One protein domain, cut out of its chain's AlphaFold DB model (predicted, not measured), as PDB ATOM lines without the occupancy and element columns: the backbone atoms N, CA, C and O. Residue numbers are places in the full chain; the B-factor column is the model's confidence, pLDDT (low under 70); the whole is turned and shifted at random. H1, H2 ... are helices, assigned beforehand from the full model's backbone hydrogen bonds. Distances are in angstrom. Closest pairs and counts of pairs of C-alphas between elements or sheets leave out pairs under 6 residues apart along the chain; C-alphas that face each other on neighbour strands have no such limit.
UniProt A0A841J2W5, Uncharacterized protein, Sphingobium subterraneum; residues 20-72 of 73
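AT A GLANCE: This is residues 20 to 72 of the 73 residues of an uncharacterized protein of Sphingobium subterraneum (UniProt A0A841J2W5). The domain is a helical hairpin: two helices of 13 residues, H2 and H3, run side by side and opposite ways. The short helix H1 makes a corner with H2 at the open end of the hairpin, and the short helix H4 follows H3 at that same end. The printed part has 53 residues, with four named helices in the order H1, H2, H3, H4 and no named strand; the class is all helix. It is only just compact, close to loose, with a radius of gyration of the C-alphas of 11.7 A, and elongated, spanning 37 by 20 by 13 A.

HOW THE PARTS SIT: H1, residues 23 to 28, and H2, residues 31 to 43, touch only at the corner by their tight link, H2 with residues 31 to 34 alone; their closest C-alphas, those of Val 25 and Phe 31, are 5.1 A apart. Their lines stand at 71 degrees, only just about perpendicular. H2 and H3, residues 51 to 63, touch and form a helical hairpin, at a shallow tilt of 5 degrees, opposite ways; their closest C-alphas, those of Ala 35 and Leu 55, are 7.0 A apart. H1 and H3 are near each other, with 5 pairs of C-alphas within 10 A. H3 and H4, residues 66 to 70, are close but not clearly touching; their closest C-alphas, those of Trp 61 and Trp 67, are 6.8 A apart. H4 is apart from H2, and only just apart from H1, at 8.2 A between closest C-alphas. In H1, H2, H3 and H4 every O i to N i+4 pair is within hydrogen-bond range.

IN THESE COORDINATES: H1 begins at C-alpha 23, (120.821, 152.799, 94.985). H2 measures 18.3 A from first to last C-alpha and ends at C-alpha 43, (110.490, 160.615, 75.542). H3 measures 18.5 A. H4 ends at C-alpha 70, (115.698, 148.346, 103.831).

THE WHOLE: The two C-alphas farthest apart, those of Ala 44 and Ala 72, are 37.3 A apart, while the first and last printed C-alphas, those of Arg 20 and Ala 72, are 9.0 A apart. The printed part has no cut and no long link; the link from H2 to H3, of 7 residues, is short. The mean pLDDT of the printed part is 87.9, and residues 20 and 72 are under 70.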
ATOM      1  N   ARG A  20     121.196 156.020 104.798       69.62
ATOM      2  CA  ARG A  20     121.910 155.376 103.697       69.62
ATOM      3  C   ARG A  20     121.276 155.874 102.394       69.62
ATOM      4  O   ARG A  20     120.053 155.789 102.285       69.62
ATOM      5  N   PRO A  21     122.074 156.414 101.456       77.06
ATOM      6  CA  PRO A  21     121.546 156.889 100.186       77.06
ATOM      7  C   PRO A  21     120.917 155.725  99.417       77.06
ATOM      8  O   PRO A  21     121.343 154.575  99.569       77.06
ATOM      9  N   SER A  22     119.905 156.019  98.603       81.44
ATOM     10  CA  SER A  22     119.291 155.017  97.736       81.44
ATOM     11  C   SER A  22     120.278 154.506  96.679       81.44
ATOM     12  O   SER A  22     121.255 155.190  96.347       81.44
ATOM     13  N   PRO A  23     120.029 153.316  96.100       86.06
ATOM     14  CA  PRO A  23     120.821 152.799  94.985       86.06
ATOM     15  C   PRO A  23     120.953 153.787  93.825       86.06
ATOM     16  O   PRO A  23     122.024 153.901  93.240       86.06
ATOM     17  N   PHE A  24     119.889 154.535  93.524       89.56
ATOM     18  CA  PHE A  24     119.870 155.507  92.431       89.56
ATOM     19  C   PHE A  24     120.832 156.662  92.693       89.56
ATOM     20  O   PHE A  24     121.610 157.019  91.816       89.56
ATOM     21  N   VAL A  25     120.873 157.177  93.925       88.25
ATOM     22  CA  VAL A  25     121.855 158.196  94.323       88.25
ATOM     23  C   VAL A  25     123.285 157.648  94.239       88.25
ATOM     24  O   VAL A  25     124.187 158.360  93.808       88.25
ATOM     25  N   ILE A  26     123.507 156.379  94.596       87.94
ATOM     26  CA  ILE A  26     124.833 155.742  94.496       87.94
ATOM     27  C   ILE A  26     125.273 155.588  93.032       87.94
ATOM     28  O   ILE A  26     126.437 155.828  92.717       87.94
ATOM     29  N   MET A  27     124.365 155.180  92.145       87.44
ATOM     30  CA  MET A  27     124.672 154.891  90.740       87.44
ATOM     31  C   MET A  27     124.735 156.147  89.865       87.44
ATOM     32  O   MET A  27     125.569 156.222  88.967       87.44
ATOM     33  N   CYS A  28     123.861 157.121  90.117       89.19
ATOM     34  CA  CYS A  28     123.663 158.295  89.265       89.19
ATOM     35  C   CYS A  28     124.167 159.597  89.907       89.19
ATOM     36  O   CYS A  28     124.079 160.657  89.296       89.19
ATOM     37  N   GLY A  29     124.684 159.546  91.137       88.19
ATOM     38  CA  GLY A  29     125.149 160.714  91.894       88.19
ATOM     39  C   GLY A  29     124.021 161.522  92.544       88.19
ATOM     40  O   GLY A  29     124.222 162.097  93.614       88.19
ATOM     41  N   SER A  30     122.826 161.529  91.953       88.25
ATOM     42  CA  SER A  30     121.595 162.057  92.545       88.25
ATOM     43  C   SER A  30     120.368 161.318  92.009       88.25
ATOM     44  O   SER A  30     120.414 160.703  90.941       88.25
ATOM     45  N   PHE A  31     119.259 161.388  92.752       89.88
ATOM     46  CA  PHE A  31     117.980 160.873  92.267       89.88
ATOM     47  C   PHE A  31     117.469 161.695  91.075       89.88
ATOM     48  O   PHE A  31     116.975 161.120  90.112       89.88
ATOM     49  N   ASP A  32     117.659 163.018  91.083       91.69
ATOM     50  CA  ASP A  32     117.245 163.878  89.967       91.69
ATOM     51  C   ASP A  32     117.980 163.529  88.663       91.69
ATOM     52  O   ASP A  32     117.351 163.450  87.615       91.69
ATOM     53  N   ALA A  33     119.277 163.199  88.718       92.81
ATOM     54  CA  ALA A  33     120.017 162.759  87.533       92.81
ATOM     55  C   ALA A  33     119.467 161.439  86.962       92.81
ATOM     56  O   ALA A  33     119.427 161.246  85.746       92.81
ATOM     57  N   PHE A  34     119.022 160.530  87.833       93.56
ATOM     58  CA  PHE A  34     118.325 159.310  87.426       93.56
ATOM     59  C   PHE A  34     116.943 159.611  86.823       93.56
ATOM     60  O   PHE A  34     116.586 159.037  85.789       93.56
ATOM     61  N   ALA A  35     116.178 160.517  87.436       94.06
ATOM     62  CA  ALA A  35     114.869 160.932  86.947       94.06
ATOM     63  C   ALA A  35     114.968 161.585  85.562       94.06
ATOM     64  O   ALA A  35     114.256 161.168  84.650       94.06
ATOM     65  N   ASP A  36     115.894 162.521  85.365       95.19
ATOM     66  CA  ASP A  36     116.106 163.205  84.085       95.19
ATOM     67  C   ASP A  36     116.475 162.219  82.966       95.19
ATOM     68  O   ASP A  36     115.908 162.268  81.870       95.19
ATOM     69  N   ALA A  37     117.375 161.271  83.250       94.31
ATOM     70  CA  ALA A  37     117.739 160.220  82.301       94.31
ATOM     71  C   ALA A  37     116.542 159.313  81.963       94.31
ATOM     72  O   ALA A  37     116.329 158.962  80.802       94.31
ATOM     73  N   THR A  38     115.726 158.975  82.963       94.12
ATOM     74  CA  THR A  38     114.505 158.181  82.782       94.12
ATOM     75  C   THR A  38     113.492 158.913  81.904       94.12
ATOM     76  O   THR A  38     112.971 158.329  80.953       94.12
ATOM     77  N   TYR A  39     113.243 160.198  82.171       94.19
ATOM     78  CA  TYR A  39     112.367 161.027  81.344       94.19
ATOM     79  C   TYR A  39     112.860 161.085  79.898       94.19
ATOM     80  O   TYR A  39     112.062 160.905  78.980       94.19
ATOM     81  N   ALA A  40     114.163 161.275  79.674       95.81
ATOM     82  CA  ALA A  40     114.728 161.310  78.327       95.81
ATOM     83  C   ALA A  40     114.492 159.996  77.561       95.81
ATOM     84  O   ALA A  40     114.115 160.021  76.390       95.81
ATOM     85  N   GLU A  41     114.656 158.849  78.218       95.88
ATOM     86  CA  GLU A  41     114.471 157.532  77.602       95.88
ATOM     87  C   GLU A  41     112.988 157.195  77.350       95.88
ATOM     88  O   GLU A  41     112.667 156.560  76.339       95.88
ATOM     89  N   VAL A  42     112.072 157.677  78.199       96.00
ATOM     90  CA  VAL A  42     110.619 157.616  77.946       96.00
ATOM     91  C   VAL A  42     110.248 158.476  76.739       96.00
ATOM     92  O   VAL A  42     109.552 158.013  75.837       96.00
ATOM     93  N   MET A  43     110.754 159.710  76.669       93.81
ATOM     94  CA  MET A  43     110.490 160.615  75.542       93.81
ATOM     95  C   MET A  43     111.118 160.116  74.235       93.81
ATOM     96  O   MET A  43     110.572 160.349  73.159       93.81
ATOM     97  N   ALA A  44     112.228 159.379  74.316       96.06
ATOM     98  CA  ALA A  44     112.836 158.687  73.182       96.06
ATOM     99  C   ALA A  44     112.083 157.405  72.767       96.06
ATOM    100  O   ALA A  44     112.491 156.751  71.808       96.06
ATOM    101  N   GLY A  45     111.021 157.017  73.486       94.56
ATOM    102  CA  GLY A  45     110.232 155.812  73.218       94.56
ATOM    103  C   GLY A  45     110.956 154.499  73.528       94.56
ATOM    104  O   GLY A  45     110.507 153.437  73.102       94.56
ATOM    105  N   LYS A  46     112.083 154.557  74.245       95.38
ATOM    106  CA  LYS A  46     112.864 153.378  74.651       95.38
ATOM    107  C   LYS A  46     112.361 152.787  75.965       95.38
ATOM    108  O   LYS A  46     112.505 151.588  76.191       95.38
ATOM    109  N   LEU A  47     111.760 153.625  76.808       92.38
ATOM    110  CA  LEU A  47     110.997 153.214  77.979       92.38
ATOM    111  C   LEU A  47     109.510 153.463  77.748       92.38
ATOM    112  O   LEU A  47     109.109 154.440  77.115       92.38
ATOM    113  N   ALA A  48     108.690 152.566  78.284       93.56
ATOM    114  CA  ALA A  48     107.249 152.726  78.254       93.56
ATOM    115  C   ALA A  48     106.822 153.883  79.176       93.56
ATOM    116  O   ALA A  48     107.419 154.123  80.224       93.56
ATOM    117  N   GLY A  49     105.790 154.631  78.774       88.88
ATOM    118  CA  GLY A  49     105.352 155.825  79.507       88.88
ATOM    119  C   GLY A  49     104.794 155.536  80.905       88.88
ATOM    120  O   GLY A  49     104.819 156.401  81.775       88.88
ATOM    121  N   ASP A  50     104.330 154.312  81.154       93.00
ATOM    122  CA  ASP A  50     103.920 153.839  82.478       93.00
ATOM    123  C   ASP A  50     105.089 153.744  83.470       93.00
ATOM    124  O   ASP A  50     104.864 153.821  84.679       93.00
ATOM    125  N   PHE A  51     106.331 153.687  82.981       92.06
ATOM    126  CA  PHE A  51     107.532 153.739  83.810       92.06
ATOM    127  C   PHE A  51     107.619 155.033  84.632       92.06
ATOM    128  O   PHE A  51     108.193 155.025  85.718       92.06
ATOM    129  N   LEU A  52     106.987 156.128  84.192       92.56
ATOM    130  CA  LEU A  52     106.923 157.365  84.978       92.56
ATOM    131  C   LEU A  52     106.161 157.186  86.300       92.56
ATOM    132  O   LEU A  52     106.552 157.767  87.303       92.56
ATOM    133  N   ARG A  53     105.152 156.305  86.352       94.69
ATOM    134  CA  ARG A  53     104.475 155.972  87.622       94.69
ATOM    135  C   ARG A  53     105.391 155.205  88.570       94.69
ATOM    136  O   ARG A  53     105.314 155.366  89.782       94.69
ATOM    137  N   ILE A  54     106.255 154.355  88.017       93.00
ATOM    138  CA  ILE A  54     107.275 153.656  88.802       93.00
ATOM    139  C   ILE A  54     108.281 154.678  89.335       93.00
ATOM    140  O   ILE A  54     108.621 154.627  90.512       93.00
ATOM    141  N   LEU A  55     108.711 155.629  88.500       93.62
ATOM    142  CA  LEU A  55     109.613 156.709  88.902       93.62
ATOM    143  C   LEU A  55     109.039 157.540  90.062       93.62
ATOM    144  O   LEU A  55     109.774 157.814  91.010       93.62
ATOM    145  N   ASP A  56     107.742 157.859  90.035       92.94
ATOM    146  CA  ASP A  56     107.062 158.564  91.132       92.94
ATOM    147  C   ASP A  56     107.147 157.780  92.452       92.94
ATOM    148  O   ASP A  56     107.572 158.320  93.473       92.94
ATOM    149  N   HIS A  57     106.855 156.476  92.439       91.88
ATOM    150  CA  HIS A  57     106.989 155.639  93.640       91.88
ATOM    151  C   HIS A  57     108.436 155.508  94.126       91.88
ATOM    152  O   HIS A  57     108.694 155.483  95.330       91.88
ATOM    153  N   LEU A  58     109.403 155.437  93.209       90.75
ATOM    154  CA  LEU A  58     110.818 155.418  93.578       90.75
ATOM    155  C   LEU A  58     111.236 156.726  94.262       90.75
ATOM    156  O   LEU A  58     112.051 156.681  95.187       90.75
ATOM    157  N   ARG A  59     110.651 157.859  93.854       89.88
ATOM    158  CA  ARG A  59     110.865 159.164  94.489       89.88
ATOM    159  C   ARG A  59     110.294 159.197  95.899       89.88
ATOM    160  O   ARG A  59     111.001 159.575  96.830       89.88
ATOM    161  N   GLU A  60     109.069 158.708  96.081       89.56
ATOM    162  CA  GLU A  60     108.448 158.573  97.405       89.56
ATOM    163  C   GLU A  60     109.306 157.722  98.354       89.56
ATOM    164  O   GLU A  60     109.402 158.007  99.547       89.56
ATOM    165  N   TRP A  61     109.963 156.678  97.842       87.44
ATOM    166  CA  TRP A  61     110.838 155.823  98.648       87.44
ATOM    167  C   TRP A  61     112.177 156.480  98.992       87.44
ATOM    168  O   TRP A  61     112.710 156.234 100.081       87.44
ATOM    169  N   ASP A  62     112.724 157.289  98.079       84.75
ATOM    170  CA  ASP A  62     113.934 158.086  98.304       84.75
ATOM    171  C   ASP A  62     113.699 159.146  99.388       84.75
ATOM    172  O   ASP A  62     114.423 159.187 100.384       84.75
ATOM    173  N   GLU A  63     112.611 159.908  99.263       84.44
ATOM    174  CA  GLU A  63     112.224 160.958 100.209       84.44
ATOM    175  C   GLU A  63     111.726 160.387 101.546       84.44
ATOM    176  O   GLU A  63     112.058 160.893 102.620       84.44
ATOM    177  N   GLY A  64     110.977 159.283 101.503       81.06
ATOM    178  CA  GLY A  64     110.411 158.610 102.673       81.06
ATOM    179  C   GLY A  64     111.423 157.817 103.504       81.06
ATOM    180  O   GLY A  64     111.051 157.210 104.510       81.06
ATOM    181  N   GLY A  65     112.699 157.776 103.103       72.88
ATOM    182  CA  GLY A  65     113.751 157.069 103.836       72.88
ATOM    183  C   GLY A  65     113.580 155.544 103.859       72.88
ATOM    184  O   GLY A  65     114.192 154.867 104.689       72.88
ATOM    185  N   VAL A  66     112.784 154.984 102.940       81.25
ATOM    186  CA  VAL A  66     112.513 153.539 102.834       81.25
ATOM    187  C   VAL A  66     113.813 152.761 102.637       81.25
ATOM    188  O   VAL A  66     114.006 151.696 103.224       81.25
ATOM    189  N   TRP A  67     114.763 153.329 101.895       77.12
ATOM    190  CA  TRP A  67     116.085 152.737 101.692       77.12
ATOM    191  C   TRP A  67     116.892 152.624 102.987       77.12
ATOM    192  O   TRP A  67     117.570 151.620 103.205       77.12
ATOM    193  N   ALA A  68     116.778 153.597 103.894       73.50
ATOM    194  CA  ALA A  68     117.440 153.519 105.192       73.50
ATOM    195  C   ALA A  68     116.895 152.353 106.036       73.50
ATOM    196  O   ALA A  68     117.680 151.677 106.700       73.50
ATOM    197  N   LEU A  69     115.586 152.076 105.956       74.31
ATOM    198  CA  LEU A  69     114.953 150.917 106.597       74.31
ATOM    199  C   LEU A  69     115.355 149.598 105.929       74.31
ATOM    200  O   LEU A  69     115.727 148.651 106.618       74.31
ATOM    201  N   ALA A  70     115.332 149.540 104.595       75.25
ATOM    202  CA  ALA A  70     115.698 148.346 103.831       75.25
ATOM    203  C   ALA A  70     117.129 147.870 104.138       75.25
ATOM    204  O   ALA A  70     117.396 146.670 104.208       75.25
ATOM    205  N   TYR A  71     118.041 148.814 104.374       72.31
ATOM    206  CA  TYR A  71     119.439 148.547 104.696       72.31
ATOM    207  C   TYR A  71     119.754 148.422 106.195       72.31
ATOM    208  O   TYR A  71     120.922 148.238 106.542       72.31
ATOM    209  N   ALA A  72     118.761 148.541 107.081       67.88
ATOM    210  CA  ALA A  72     118.942 148.431 108.533       67.88
ATOM    211  C   ALA A  72     119.043 146.977 109.043       67.88
ATOM    212  O   ALA A  72     119.155 146.764 110.251       67.88
TER     213      ALA A  72